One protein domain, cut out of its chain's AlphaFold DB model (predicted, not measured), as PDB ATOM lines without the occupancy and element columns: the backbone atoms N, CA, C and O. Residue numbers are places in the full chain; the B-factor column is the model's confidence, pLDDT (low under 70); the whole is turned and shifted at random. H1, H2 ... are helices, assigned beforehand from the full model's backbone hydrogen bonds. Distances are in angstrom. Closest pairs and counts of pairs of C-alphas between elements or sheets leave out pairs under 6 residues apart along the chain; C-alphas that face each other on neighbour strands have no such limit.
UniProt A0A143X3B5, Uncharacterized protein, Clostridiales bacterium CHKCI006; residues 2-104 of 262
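Overview. This is residues 2 to 104 of the 262 residues of an uncharacterized protein of Clostridiales bacterium CHKCI006 (UniProt A0A143X3B5). The long helix H6 is crossed at steep angles by H1 and H4, and these three helices, each touching the other two, make the core. The helical hairpin of H2 and H3 packs on one side of this core through H1 and H4, while short H5 folds against residues 77 to 84 of H6 near the far end, and residues 99 to 104 stick out beyond the body at the other end of H6. The printed part has 103 residues with six named helices, H1 to H6 in chain order, and no named strand; the class is all helix. It is compact, with a radius of gyration of the C-alphas of 13.8 A and spans of 41 by 30 by 19 A.

Along the chain. H6, residues 77 to 103, is the longest helix at 39.2 A and ends with C-alpha 103 at (53.158, 100.370, 2.259). H1, residues 2 to 16, begins with C-alpha 2 at (55.482, 108.733, -11.109) and is 20.8 A long. H4, residues 50 to 63, measures 19.3 A. H2, residues 18 to 34, measures 25.0 A and ends with C-alpha 34 at (32.644, 115.406, -10.518). H3, residues 40 to 47, and H5, residues 68 to 73, measure 9.9 A and 8.7 A.

Arrangement. H1 is the hub, touching H3, H4, H5 and H6. H6 touches H1 with residues 83 to 95 alone, opposite ways at a steep tilt of 50 degrees; the closest C-alphas, of Phe 7 and Gly 88, are 4.0 A apart. H4 and H6 touch, opposite ways at a steep tilt of 42 degrees, with the C-alphas of Gly 56 and Gly 87 closest at 4.5 A. H1 and H4 touch at a steep tilt of 57 degrees, the same way; the closest C-alphas, of Ser 14 and Gly 57, are 3.9 A apart. H3 touches H1 about perpendicular, at 75 degrees, with the C-alphas of Gly 9 and Met 47 closest at 4.2 A. H2 and H3 form a helical hairpin at a shallow tilt of 24 degrees; the closest C-alphas, of Ala 32 and Phe 40, are 6.4 A apart. H2 touches H4 with residues 18 to 25 alone, the C-alphas of Thr 18 and Phe 54 being closest at 4.6 A. H5 and H6 form another helical hairpin at a shallow tilt of 10 degrees, with the C-alphas of Val 68 and Ala 80 closest at 5.3 A. H2 and H6 are apart. In the six helices every O i to N i+4 pair is within hydrogen-bond range.

Size, cuts and confidence. The two C-alphas farthest apart, of Asn 74 and Leu 104, are 45.4 A apart. Residues 33 to 39 and 99 to 104 stand free. The printed part has no cut, and the five links between helices are tight. The mean pLDDT of the printed part is 92.2, and no printed residue is under 70.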
ATOM      1  N   SER A   2      55.679 108.214 -12.477       89.12
ATOM      2  CA  SER A   2      55.482 108.733 -11.109       89.12
ATOM      3  C   SER A   2      56.609 109.626 -10.572       89.12
ATOM      4  O   SER A   2      56.327 110.676 -10.012       89.12
ATOM      5  N   ILE A   3      57.881 109.277 -10.809       95.06
ATOM      6  CA  ILE A   3      59.032 110.109 -10.392       95.06
ATOM      7  C   ILE A   3      59.024 111.470 -11.102       95.06
ATOM      8  O   ILE A   3      59.275 112.495 -10.479       95.06
ATOM      9  N   ILE A   4      58.699 111.489 -12.398       96.06
ATOM     10  CA  ILE A   4      58.628 112.726 -13.187       96.06
ATOM     11  C   ILE A   4      57.495 113.611 -12.660       96.06
ATOM     12  O   ILE A   4      57.703 114.799 -12.442       96.06
ATOM     13  N   LEU A   5      56.322 113.031 -12.392       95.62
ATOM     14  CA  LEU A   5      55.195 113.761 -11.805       95.62
ATOM     15  C   LEU A   5      55.523 114.296 -10.408       95.62
ATOM     16  O   LEU A   5      55.197 115.440 -10.115       95.62
ATOM     17  N   ALA A   6      56.216 113.520  -9.573       97.06
ATOM     18  CA  ALA A   6      56.652 113.973  -8.257       97.06
ATOM     19  C   ALA A   6      57.662 115.131  -8.345       97.06
ATOM     20  O   ALA A   6      57.566 116.109  -7.603       97.06
ATOM     21  N   PHE A   7      58.592 115.058  -9.301       97.75
ATOM     22  CA  PHE A   7      59.537 116.135  -9.583       97.75
ATOM     23  C   PHE A   7      58.820 117.411 -10.045       97.75
ATOM     24  O   PHE A   7      59.076 118.496  -9.526       97.75
ATOM     25  N   ILE A   8      57.865 117.292 -10.971       96.50
ATOM     26  CA  ILE A   8      57.041 118.425 -11.421       96.50
ATOM     27  C   ILE A   8      56.211 118.987 -10.257       96.50
ATOM     28  O   ILE A   8      56.130 120.202 -10.099       96.50
ATOM     29  N   GLY A   9      55.659 118.130  -9.398       95.56
ATOM     30  CA  GLY A   9      54.939 118.542  -8.194       95.56
ATOM     31  C   GLY A   9      55.793 119.422  -7.283       95.56
ATOM     32  O   GLY A   9      55.396 120.526  -6.918       95.56
ATOM     33  N   GLY A  10      57.024 118.995  -6.995       96.50
ATOM     34  CA  GLY A  10      57.971 119.788  -6.208       96.50
ATOM     35  C   GLY A  10      58.370 121.124  -6.859       96.50
ATOM     36  O   GLY A  10      58.560 122.129  -6.159       96.50
ATOM     37  N   ILE A  11      58.445 121.171  -8.197       95.81
ATOM     38  CA  ILE A  11      58.638 122.416  -8.960       95.81
ATOM     39  C   ILE A  11      57.456 123.367  -8.747       95.81
ATOM     40  O   ILE A  11      57.674 124.533  -8.405       95.81
ATOM     41  N   ILE A  12      56.220 122.883  -8.913       94.38
ATOM     42  CA  ILE A  12      54.998 123.683  -8.734       94.38
ATOM     43  C   ILE A  12      54.965 124.281  -7.325       94.38
ATOM     44  O   ILE A  12      54.733 125.484  -7.176       94.38
ATOM     45  N   GLY A  13      55.289 123.473  -6.314       93.06
ATOM     46  CA  GLY A  13      55.382 123.902  -4.921       93.06
ATOM     47  C   GLY A  13      56.365 125.041  -4.698       93.06
ATOM     48  O   GLY A  13      56.068 126.020  -4.013       93.06
ATOM     49  N   SER A  14      57.535 124.940  -5.321       93.06
ATOM     50  CA  SER A  14      58.592 125.951  -5.210       93.06
ATOM     51  C   SER A  14      58.263 127.237  -5.959       93.06
ATOM     52  O   SER A  14      58.678 128.315  -5.533       93.06
ATOM     53  N   PHE A  15      57.526 127.125  -7.064       90.88
ATOM     54  CA  PHE A  15      57.148 128.252  -7.907       90.88
ATOM     55  C   PHE A  15      55.973 129.045  -7.328       90.88
ATOM     56  O   PHE A  15      56.039 130.267  -7.227       90.88
ATOM     57  N   THR A  16      54.901 128.350  -6.949       88.00
ATOM     58  CA  THR A  16      53.637 128.967  -6.512       88.00
ATOM     59  C   THR A  16      53.596 129.254  -5.013       88.00
ATOM     60  O   THR A  16      52.811 130.085  -4.563       88.00
ATOM     61  N   GLY A  17      54.451 128.587  -4.238       85.38
ATOM     62  CA  GLY A  17      54.367 128.579  -2.788       85.38
ATOM     63  C   GLY A  17      53.369 127.542  -2.276       85.38
ATOM     64  O   GLY A  17      52.459 127.075  -2.964       85.38
ATOM     65  N   THR A  18      53.556 127.185  -1.014       81.94
ATOM     66  CA  THR A  18      52.928 126.026  -0.379       81.94
ATOM     67  C   THR A  18      51.412 126.164  -0.229       81.94
ATOM     68  O   THR A  18      50.673 125.235  -0.547       81.94
ATOM     69  N   THR A  19      50.926 127.343   0.167       85.75
ATOM     70  CA  THR A  19      49.487 127.625   0.302       85.75
ATOM     71  C   THR A  19      48.760 127.607  -1.042       85.75
ATOM     72  O   THR A  19      47.693 127.011  -1.158       85.75
ATOM     73  N   VAL A  20      49.334 128.236  -2.074       88.38
ATOM     74  CA  VAL A  20      48.715 128.304  -3.410       88.38
ATOM     75  C   VAL A  20      48.646 126.913  -4.032       88.38
ATOM     76  O   VAL A  20      47.614 126.531  -4.578       88.38
ATOM     77  N   SER A  21      49.705 126.118  -3.874       89.00
ATOM     78  CA  SER A  21      49.716 124.713  -4.284       89.00
ATOM     79  C   SER A  21      48.581 123.902  -3.652       89.00
ATOM     80  O   SER A  21      47.943 123.099  -4.332       89.00
ATOM     81  N   PHE A  22      48.278 124.143  -2.375       88.88
ATOM     82  CA  PHE A  22      47.184 123.466  -1.680       88.88
ATOM     83  C   PHE A  22      45.799 123.888  -2.194       88.88
ATOM     84  O   PHE A  22      44.907 123.053  -2.330       88.88
ATOM     85  N   VAL A  23      45.620 125.164  -2.554       91.38
ATOM     86  CA  VAL A  23      44.395 125.637  -3.223       91.38
ATOM     87  C   VAL A  23      44.207 124.936  -4.571       91.38
ATOM     88  O   VAL A  23      43.108 124.473  -4.868       91.38
ATOM     89  N   ILE A  24      45.275 124.820  -5.370       91.81
ATOM     90  CA  ILE A  24      45.239 124.117  -6.664       91.81
ATOM     91  C   ILE A  24      44.851 122.649  -6.460       91.81
ATOM     92  O   ILE A  24      43.991 122.144  -7.180       91.81
ATOM     93  N   TYR A  25      45.421 121.984  -5.452       92.88
ATOM     94  CA  TYR A  25      45.031 120.624  -5.076       92.88
ATOM     95  C   TYR A  25      43.533 120.521  -4.757       92.88
ATOM     96  O   TYR A  25      42.864 119.625  -5.265       92.88
ATOM     97  N   GLY A  26      42.984 121.468  -3.990       93.25
ATOM     98  CA  GLY A  26      41.550 121.532  -3.708       93.25
ATOM     99  C   GLY A  26      40.692 121.673  -4.967       93.25
ATOM    100  O   GLY A  26      39.734 120.926  -5.147       93.25
ATOM    101  N   LEU A  27      41.056 122.585  -5.876       93.38
ATOM    102  CA  LEU A  27      40.325 122.796  -7.131       93.38
ATOM    103  C   LEU A  27      40.323 121.540  -8.010       93.38
ATOM    104  O   LEU A  27      39.272 121.123  -8.493       93.38
ATOM    105  N   VAL A  28      41.491 120.916  -8.187       92.69
ATOM    106  CA  VAL A  28      41.617 119.691  -8.985       92.69
ATOM    107  C   VAL A  28      40.919 118.515  -8.304       92.69
ATOM    108  O   VAL A  28      40.302 117.711  -8.991       92.69
ATOM    109  N   GLY A  29      40.943 118.433  -6.971       93.06
ATOM    110  CA  GLY A  29      40.233 117.402  -6.213       93.06
ATOM    111  C   GLY A  29      38.712 117.493  -6.354       93.06
ATOM    112  O   GLY A  29      38.054 116.474  -6.562       93.06
ATOM    113  N   ILE A  30      38.148 118.706  -6.317       93.81
ATOM    114  CA  ILE A  30      36.722 118.934  -6.604       93.81
ATOM    115  C   ILE A  30      36.406 118.531  -8.046       93.81
ATOM    116  O   ILE A  30      35.441 117.810  -8.286       93.81
ATOM    117  N   TRP A  31      37.227 118.964  -9.007       91.62
ATOM    118  CA  TRP A  31      37.032 118.616 -10.413       91.62
ATOM    119  C   TRP A  31      37.057 117.102 -10.636       91.62
ATOM    120  O   TRP A  31      36.141 116.557 -11.241       91.62
ATOM    121  N   ALA A  32      38.066 116.412 -10.100       90.75
ATOM    122  CA  ALA A  32      38.227 114.966 -10.225       90.75
ATOM    123  C   ALA A  32      37.076 114.183  -9.575       90.75
ATOM    124  O   ALA A  32      36.747 113.095 -10.038       90.75
ATOM    125  N   HIS A  33      36.432 114.736  -8.540       90.19
ATOM    126  CA  HIS A  33      35.235 114.136  -7.953       90.19
ATOM    127  C   HIS A  33      34.043 114.143  -8.923       90.19
ATOM    128  O   HIS A  33      33.365 113.130  -9.062       90.19
ATOM    129  N   PHE A  34      33.788 115.266  -9.603       90.75
ATOM    130  CA  PHE A  34      32.644 115.406 -10.518       90.75
ATOM    131  C   PHE A  34      32.915 114.884 -11.931       90.75
ATOM    132  O   PHE A  34      31.986 114.506 -12.642       90.75
ATOM    133  N   MET A  35      34.179 114.881 -12.349       89.44
ATOM    134  CA  MET A  35      34.630 114.452 -13.670       89.44
ATOM    135  C   MET A  35      35.793 113.459 -13.522       89.44
ATOM    136  O   MET A  35      36.942 113.807 -13.821       89.44
ATOM    137  N   PRO A  36      35.522 112.231 -13.036       84.00
ATOM    138  CA  PRO A  36      36.556 111.229 -12.830       84.00
ATOM    139  C   PRO A  36      37.224 110.883 -14.160       84.00
ATOM    140  O   PRO A  36      36.565 110.643 -15.173       84.00
ATOM    141  N   SER A  37      38.554 110.877 -14.162       84.88
ATOM    142  CA  SER A  37      39.342 110.577 -15.349       84.88
ATOM    143  C   SER A  37      40.664 109.934 -14.955       84.88
ATOM    144  O   SER A  37      41.375 110.497 -14.115       84.88
ATOM    145  N   PRO A  38      41.077 108.851 -15.639       83.88
ATOM    146  CA  PRO A  38      42.371 108.214 -15.398       83.88
ATOM    147  C   PRO A  38      43.555 109.151 -15.689       83.88
ATOM    148  O   PRO A  38      44.680 108.874 -15.283       83.88
ATOM    149  N   PHE A  39      43.320 110.270 -16.384       82.25
ATOM    150  CA  PHE A  39      44.317 111.315 -16.591       82.25
ATOM    151  C   PHE A  39      44.544 112.180 -15.340       82.25
ATOM    152  O   PHE A  39      45.680 112.559 -15.054       82.25
ATOM    153  N   PHE A  40      43.484 112.495 -14.587       80.69
ATOM    154  CA  PHE A  40      43.575 113.373 -13.418       80.69
ATOM    155  C   PHE A  40      44.015 112.638 -12.152       80.69
ATOM    156  O   PHE A  40      44.607 113.271 -11.278       80.69
ATOM    157  N   ASP A  41      43.821 111.319 -12.070       83.56
ATOM    158  CA  ASP A  41      44.199 110.554 -10.876       83.56
ATOM    159  C   ASP A  41      45.703 110.647 -10.563       83.56
ATOM    160  O   ASP A  41      46.045 111.038  -9.446       83.56
ATOM    161  N   PRO A  42      46.642 110.416 -11.505       83.88
ATOM    162  CA  PRO A  42      48.070 110.575 -11.220       83.88
ATOM    163  C   PRO A  42      48.454 112.028 -10.918       83.88
ATOM    164  O   PRO A  42      49.362 112.286 -10.127       83.88
ATOM    165  N   ILE A  43      47.763 112.992 -11.531       87.31
ATOM    166  CA  ILE A  43      47.975 114.419 -11.276       87.31
ATOM    167  C   ILE A  43      47.612 114.752  -9.828       87.31
ATOM    168  O   ILE A  43      48.403 115.384  -9.133       87.31
ATOM    169  N   LEU A  44      46.460 114.294  -9.346       87.50
ATOM    170  CA  LEU A  44      45.998 114.567  -7.991       87.50
ATOM    171  C   LEU A  44      46.788 113.771  -6.940       87.50
ATOM    172  O   LEU A  44      47.203 114.334  -5.933       87.50
ATOM    173  N   GLN A  45      47.034 112.483  -7.196       87.06
ATOM    174  CA  GLN A  45      47.602 111.540  -6.223       87.06
ATOM    175  C   GLN A  45      49.135 111.565  -6.142       87.06
ATOM    176  O   GLN A  45      49.707 111.056  -5.178       87.06
ATOM    177  N   ILE A  46      49.821 112.124  -7.147       89.69
ATOM    178  CA  ILE A  46      51.292 112.145  -7.205       89.69
ATOM    179  C   ILE A  46      51.825 113.565  -7.359       89.69
ATOM    180  O   ILE A  46      52.698 113.970  -6.600       89.69
ATOM    181  N   MET A  47      51.339 114.326  -8.342       91.06
ATOM    182  CA  MET A  47      51.913 115.642  -8.652       91.06
ATOM    183  C   MET A  47      51.448 116.721  -7.667       91.06
ATOM    184  O   MET A  47      52.260 117.455  -7.112       91.06
ATOM    185  N   LEU A  48      50.136 116.830  -7.457       92.00
ATOM    186  CA  LEU A  48      49.521 117.883  -6.649       92.00
ATOM    187  C   LEU A  48      49.289 117.470  -5.200       92.00
ATOM    188  O   LEU A  48      48.937 118.332  -4.394       92.00
ATOM    189  N   VAL A  49      49.487 116.191  -4.860       91.94
ATOM    190  CA  VAL A  49      49.317 115.710  -3.488       91.94
ATOM    191  C   VAL A  49      50.149 116.588  -2.541       91.94
ATOM    192  O   VAL A  49      51.333 116.832  -2.816       91.94
ATOM    193  N   PRO A  50      49.558 117.105  -1.444       89.06
ATOM    194  CA  PRO A  50      50.202 118.117  -0.620       89.06
ATOM    195  C   PRO A  50      51.611 117.722  -0.194       89.06
ATOM    196  O   PRO A  50      52.537 118.498  -0.372       89.06
ATOM    197  N   CYS A  51      51.832 116.492   0.256       91.69
ATOM    198  CA  CYS A  51      53.152 116.055   0.706       91.69
ATOM    199  C   CYS A  51      54.279 116.185  -0.333       91.69
ATOM    200  O   CYS A  51      55.417 116.446   0.051       91.69
ATOM    201  N   VAL A  52      53.978 116.065  -1.627       95.69
ATOM    202  CA  VAL A  52      54.956 116.240  -2.709       95.69
ATOM    203  C   VAL A  52      55.122 117.719  -3.035       95.69
ATOM    204  O   VAL A  52      56.232 118.250  -2.994       95.69
ATOM    205  N   CYS A  53      54.013 118.397  -3.325       94.06
ATOM    206  CA  CYS A  53      54.030 119.776  -3.793       94.06
ATOM    207  C   CYS A  53      54.385 120.756  -2.658       94.06
ATOM    208  O   CYS A  53      55.387 121.470  -2.723       94.06
ATOM    209  N   PHE A  54      53.641 120.716  -1.548       90.44
ATOM    210  CA  PHE A  54      53.923 121.493  -0.336       90.44
ATOM    211  C   PHE A  54      55.302 121.147   0.236       90.44
ATOM    212  O   PHE A  54      56.085 122.049   0.531       90.44
ATOM    213  N   GLY A  55      55.625 119.854   0.367       92.12
ATOM    214  CA  GLY A  55      56.903 119.408   0.929       92.12
ATOM    215  C   GLY A  55      58.108 119.866   0.099       92.12
ATOM    216  O   GLY A  55      59.110 120.322   0.656       92.12
ATOM    217  N   GLY A  56      58.006 119.802  -1.234       93.19
ATOM    218  CA  GLY A  56      59.037 120.303  -2.145       93.19
ATOM    219  C   GLY A  56      59.224 121.818  -2.035       93.19
ATOM    220  O   GLY A  56      60.352 122.297  -1.910       93.19
ATOM    221  N   GLY A  57      58.119 122.571  -1.991       92.19
ATOM    222  CA  GLY A  57      58.141 124.023  -1.798       92.19
ATOM    223  C   GLY A  57      58.730 124.449  -0.448       92.19
ATOM    224  O   GLY A  57      59.514 125.394  -0.387       92.19
ATOM    225  N   MET A  58      58.412 123.728   0.629       89.94
ATOM    226  CA  MET A  58      58.961 123.984   1.964       89.94
ATOM    227  C   MET A  58      60.478 123.800   2.015       89.94
ATOM    228  O   MET A  58      61.192 124.664   2.530       89.94
ATOM    229  N   ALA A  59      60.976 122.689   1.473       92.62
ATOM    230  CA  ALA A  59      62.400 122.379   1.486       92.62
ATOM    231  C   ALA A  59      63.207 123.352   0.615       92.62
ATOM    232  O   ALA A  59      64.255 123.844   1.039       92.62
ATOM    233  N   SER A  60      62.696 123.711  -0.567       93.81
ATOM    234  CA  SER A  60      63.362 124.695  -1.424       93.81
ATOM    235  C   SER A  60      63.345 126.104  -0.826       93.81
ATOM    236  O   SER A  60      64.317 126.845  -0.982       93.81
ATOM    237  N   TYR A  61      62.288 126.472  -0.094       90.75
ATOM    238  CA  TYR A  61      62.210 127.745   0.623       90.75
ATOM    239  C   TYR A  61      63.192 127.819   1.801       90.75
ATOM    240  O   TYR A  61      63.801 128.863   2.017       90.75
ATOM    241  N   ALA A  62      63.412 126.712   2.517       89.75
ATOM    242  CA  ALA A  62      64.427 126.644   3.571       89.75
ATOM    243  C   ALA A  62      65.863 126.818   3.033       89.75
ATOM    244  O   ALA A  62      66.721 127.366   3.727       89.75
ATOM    245  N   LEU A  63      66.123 126.379   1.794       90.62
ATOM    246  CA  LEU A  63      67.413 126.565   1.121       90.62
ATOM    247  C   LEU A  63      67.596 127.981   0.565       90.62
ATOM    248  O   LEU A  63      68.659 128.575   0.739       90.62
ATOM    249  N   ILE A  64      66.581 128.503  -0.130       91.94
ATOM    250  CA  ILE A  64      66.606 129.808  -0.801       91.94
ATOM    251  C   ILE A  64      65.331 130.570  -0.399       91.94
ATOM    252  O   ILE A  64      64.259 130.289  -0.951       91.94
ATOM    253  N   PRO A  65      65.417 131.522   0.550       87.31
ATOM    254  CA  PRO A  65      64.263 132.131   1.217       87.31
ATOM    255  C   PRO A  65      63.597 133.275   0.426       87.31
ATOM    256  O   PRO A  65      63.067 134.207   1.018       87.31
ATOM    257  N   ASP A  66      63.569 133.181  -0.905       87.12
ATOM    258  CA  ASP A  66      62.961 134.168  -1.810       87.12
ATOM    259  C   ASP A  66      61.947 133.490  -2.727       87.12
ATOM    260  O   ASP A  66      62.183 132.370  -3.187       87.12
ATOM    261  N   LEU A  67      60.816 134.125  -3.033       84.81
ATOM    262  CA  LEU A  67      59.891 133.559  -4.018       84.81
ATOM    263  C   LEU A  67      60.580 133.468  -5.381       84.81
ATOM    264  O   LEU A  67      61.313 134.370  -5.783       84.81
ATOM    265  N   VAL A  68      60.310 132.391  -6.124       88.12
ATOM    266  CA  VAL A  68      60.880 132.215  -7.469       88.12
ATOM    267  C   VAL A  68      60.558 133.422  -8.347       88.12
ATOM    268  O   VAL A  68      61.436 133.925  -9.037       88.12
ATOM    269  N   LEU A  69      59.329 133.936  -8.271       87.81
ATOM    270  CA  LEU A  69      58.920 135.107  -9.038       87.81
ATOM    271  C   LEU A  69      59.763 136.355  -8.720       87.81
ATOM    272  O   LEU A  69      60.073 137.122  -9.629       87.81
ATOM    273  N   ASP A  70      60.162 136.542  -7.463       89.56
ATOM    274  CA  ASP A  70      60.976 137.687  -7.049       89.56
ATOM    275  C   ASP A  70      62.424 137.536  -7.527       89.56
ATOM    276  O   ASP A  70      62.998 138.481  -8.068       89.56
ATOM    277  N   LEU A  71      62.977 136.320  -7.461       91.56
ATOM    278  CA  LEU A  71      64.286 136.002  -8.042       91.56
ATOM    279  C   LEU A  71      64.313 136.282  -9.552       91.56
ATOM    280  O   LEU A  71      65.271 136.860 -10.064       91.56
ATOM    281  N   LEU A  72      63.249 135.914 -10.275       91.56
ATOM    282  CA  LEU A  72      63.135 136.162 -11.715       91.56
ATOM    283  C   LEU A  72      63.025 137.663 -12.030       91.56
ATOM    284  O   LEU A  72      63.721 138.146 -12.924       91.56
ATOM    285  N   LYS A  73      62.218 138.421 -11.270       93.12
ATOM    286  CA  LYS A  73      62.114 139.890 -11.405       93.12
ATOM    287  C   LYS A  73      63.460 140.582 -11.183       93.12
ATOM    288  O   LYS A  73      63.813 141.486 -11.937       93.12
ATOM    289  N   ASN A  74      64.234 140.102 -10.213       93.81
ATOM    290  CA  ASN A  74      65.564 140.617  -9.889       93.81
ATOM    291  C   ASN A  74      66.669 140.095 -10.826       93.81
ATOM    292  O   ASN A  74      67.845 140.377 -10.607       93.81
ATOM    293  N   ARG A  75      66.313 139.348 -11.885       94.06
ATOM    294  CA  ARG A  75      67.244 138.727 -12.848       94.06
ATOM    295  C   ARG A  75      68.238 137.751 -12.202       94.06
ATOM    296  O   ARG A  75      69.291 137.458 -12.770       94.06
ATOM    297  N   GLU A  76      67.894 137.174 -11.053       95.38
ATOM    298  CA  GLU A  76      68.686 136.168 -10.339       95.38
ATOM    299  C   GLU A  76      68.411 134.743 -10.859       95.38
ATOM    300  O   GLU A  76      68.139 133.807 -10.102       95.38
ATOM    301  N   TRP A  77      68.504 134.551 -12.179       93.38
ATOM    302  CA  TRP A  77      68.101 133.322 -12.880       93.38
ATOM    303  C   TRP A  77      68.741 132.044 -12.329       93.38
ATOM    304  O   TRP A  77      68.076 131.018 -12.220       93.38
ATOM    305  N   LYS A  78      70.021 132.102 -11.933       94.38
ATOM    306  CA  LYS A  78      70.730 130.950 -11.352       94.38
ATOM    307  C   LYS A  78      70.115 130.512 -10.019       94.38
ATOM    308  O   LYS A  78      69.929 129.318  -9.805       94.38
ATOM    309  N   LYS A  79      69.773 131.465  -9.143       94.19
ATOM    310  CA  LYS A  79      69.104 131.174  -7.865       94.19
ATOM    311  C   LYS A  79      67.688 130.660  -8.100       94.19
ATOM    312  O   LYS A  79      67.294 129.682  -7.472       94.19
ATOM    313  N   ALA A  80      66.953 131.274  -9.030       94.25
ATOM    314  CA  ALA A  80      65.609 130.833  -9.397       94.25
ATOM    315  C   ALA A  80      65.613 129.383  -9.906       94.25
ATOM    316  O   ALA A  80      64.845 128.556  -9.419       94.25
ATOM    317  N   PHE A  81      66.529 129.054 -10.822       94.81
ATOM    318  CA  PHE A  81      66.700 127.698 -11.337       94.81
ATOM    319  C   PHE A  81      67.070 126.709 -10.229       94.81
ATOM    320  O   PHE A  81      66.429 125.668 -10.102       94.81
ATOM    321  N   LEU A  82      68.053 127.050  -9.387       95.31
ATOM    322  CA  LEU A  82      68.477 126.188  -8.285       95.31
ATOM    323  C   LEU A  82      67.329 125.913  -7.308       95.31
ATOM    324  O   LEU A  82      67.158 124.778  -6.869       95.31
ATOM    325  N   LYS A  83      66.509 126.926  -7.009       95.06
ATOM    326  CA  LYS A  83      65.336 126.783  -6.144       95.06
ATOM    327  C   LYS A  83      64.292 125.842  -6.742       95.06
ATOM    328  O   LYS A  83      63.822 124.939  -6.053       95.06
ATOM    329  N   ILE A  84      63.943 126.038  -8.014       95.44
ATOM    330  CA  ILE A  84      62.993 125.184  -8.739       95.44
ATOM    331  C   ILE A  84      63.492 123.734  -8.765       95.44
ATOM    332  O   ILE A  84      62.743 122.810  -8.450       95.44
ATOM    333  N   PHE A  85      64.770 123.544  -9.103       96.88
ATOM    334  CA  PHE A  85      65.390 122.228  -9.185       96.88
ATOM    335  C   PHE A  85      65.420 121.528  -7.823       96.88
ATOM    336  O   PHE A  85      65.018 120.369  -7.724       96.88
ATOM    337  N   ALA A  86      65.815 122.240  -6.760       95.75
ATOM    338  CA  ALA A  86      65.761 121.726  -5.394       95.75
ATOM    339  C   ALA A  86      64.337 121.292  -5.023       95.75
ATOM    340  O   ALA A  86      64.145 120.197  -4.502       95.75
ATOM    341  N   GLY A  87      63.338 122.109  -5.369       96.31
ATOM    342  CA  GLY A  87      61.925 121.775  -5.246       96.31
ATOM    343  C   GLY A  87      61.567 120.422  -5.831       96.31
ATOM    344  O   GLY A  87      61.001 119.580  -5.137       96.31
ATOM    345  N   GLY A  88      61.927 120.201  -7.096       97.38
ATOM    346  CA  GLY A  88      61.662 118.941  -7.779       97.38
ATOM    347  C   GLY A  88      62.368 117.749  -7.136       97.38
ATOM    348  O   GLY A  88      61.742 116.709  -6.931       97.38
ATOM    349  N   VAL A  89      63.637 117.898  -6.741       97.88
ATOM    350  CA  VAL A  89      64.377 116.837  -6.034       97.88
ATOM    351  C   VAL A  89      63.674 116.463  -4.727       97.88
ATOM    352  O   VAL A  89      63.427 115.282  -4.479       97.88
ATOM    353  N   PHE A  90      63.285 117.447  -3.913       97.06
ATOM    354  CA  PHE A  90      62.553 117.182  -2.675       97.06
ATOM    355  C   PHE A  90      61.156 116.605  -2.923       97.06
ATOM    356  O   PHE A  90      60.741 115.725  -2.179       97.06
ATOM    357  N   GLY A  91      60.463 117.006  -3.992       97.31
ATOM    358  CA  GLY A  91      59.198 116.388  -4.401       97.31
ATOM    359  C   GLY A  91      59.333 114.878  -4.636       97.31
ATOM    360  O   GLY A  91      58.520 114.099  -4.139       97.31
ATOM    361  N   VAL A  92      60.408 114.443  -5.304       98.06
ATOM    362  CA  VAL A  92      60.717 113.013  -5.490       98.06
ATOM    363  C   VAL A  92      61.015 112.322  -4.159       98.06
ATOM    364  O   VAL A  92      60.499 111.231  -3.913       98.06
ATOM    365  N   ILE A  93      61.809 112.950  -3.285       97.62
ATOM    366  CA  ILE A  93      62.124 112.401  -1.956       97.62
ATOM    367  C   ILE A  93      60.835 112.183  -1.154       97.62
ATOM    368  O   ILE A  93      60.607 111.089  -0.636       97.62
ATOM    369  N   TRP A  94      59.954 113.183  -1.092       97.00
ATOM    370  CA  TRP A  94      58.708 113.094  -0.330       97.00
ATOM    371  C   TRP A  94      57.696 112.133  -0.940       97.00
ATOM    372  O   TRP A  94      56.983 111.460  -0.196       97.00
ATOM    373  N   TYR A  95      57.687 111.970  -2.263       97.56
ATOM    374  CA  TYR A  95      56.944 110.885  -2.897       97.56
ATOM    375  C   TYR A  95      57.453 109.505  -2.452       97.56
ATOM    376  O   TYR A  95      56.652 108.621  -2.162       97.56
ATOM    377  N   GLY A  96      58.770 109.330  -2.302       97.25
ATOM    378  CA  GLY A  96      59.347 108.113  -1.724       97.25
ATOM    379  C   GLY A  96      58.841 107.834  -0.303       97.25
ATOM    380  O   GLY A  96      58.437 106.711   0.000       97.25
ATOM    381  N   PHE A  97      58.775 108.862   0.550       97.50
ATOM    382  CA  PHE A  97      58.170 108.742   1.883       97.50
ATOM    383  C   PHE A  97      56.669 108.427   1.817       97.50
ATOM    384  O   PHE A  97      56.185 107.631   2.619       97.50
ATOM    385  N   LEU A  98      55.931 109.000   0.862       96.88
ATOM    386  CA  LEU A  98      54.519 108.677   0.648       96.88
ATOM    387  C   LEU A  98      54.338 107.197   0.299       96.88
ATOM    388  O   LEU A  98      53.493 106.533   0.897       96.88
ATOM    389  N   CYS A  99      55.155 106.662  -0.612       96.38
ATOM    390  CA  CYS A  99      55.172 105.234  -0.930       96.38
ATOM    391  C   CYS A  99      55.497 104.382   0.302       96.38
ATOM    392  O   CYS A  99      54.808 103.395   0.552       96.38
ATOM    393  N   PHE A 100      56.500 104.780   1.090       96.75
ATOM    394  CA  PHE A 100      56.868 104.092   2.327       96.75
ATOM    395  C   PHE A 100      55.704 104.042   3.321       96.75
ATOM    396  O   PHE A 100      55.339 102.959   3.770       96.75
ATOM    397  N   PHE A 101      55.078 105.181   3.633       97.00
ATOM    398  CA  PHE A 101      53.941 105.198   4.548       97.00
ATOM    399  C   PHE A 101      52.770 104.393   3.979       97.00
ATOM    400  O   PHE A 101      52.227 103.557   4.692       97.00
ATOM    401  N   ASN A 102      52.413 104.549   2.703       95.50
ATOM    402  CA  ASN A 102      51.333 103.765   2.093       95.50
ATOM    403  C   ASN A 102      51.569 102.246   2.158       95.50
ATOM    404  O   ASN A 102      50.602 101.500   2.270       95.50
ATOM    405  N   ALA A 103      52.823 101.788   2.142       96.75
ATOM    406  CA  ALA A 103      53.158 100.370   2.259       96.75
ATOM    407  C   ALA A 103      52.994  99.799   3.684       96.75
ATOM    408  O   ALA A 103      52.940  98.581   3.846       96.75
ATOM    409  N   LEU A 104      52.918 100.638   4.726       95.62
ATOM    410  CA  LEU A 104      52.732 100.150   6.096       95.62
ATOM    411  C   LEU A 104      51.286  99.652   6.301       95.62
ATOM    412  O   LEU A 104      50.356 100.411   6.009       95.62
TER     413      LEU A 104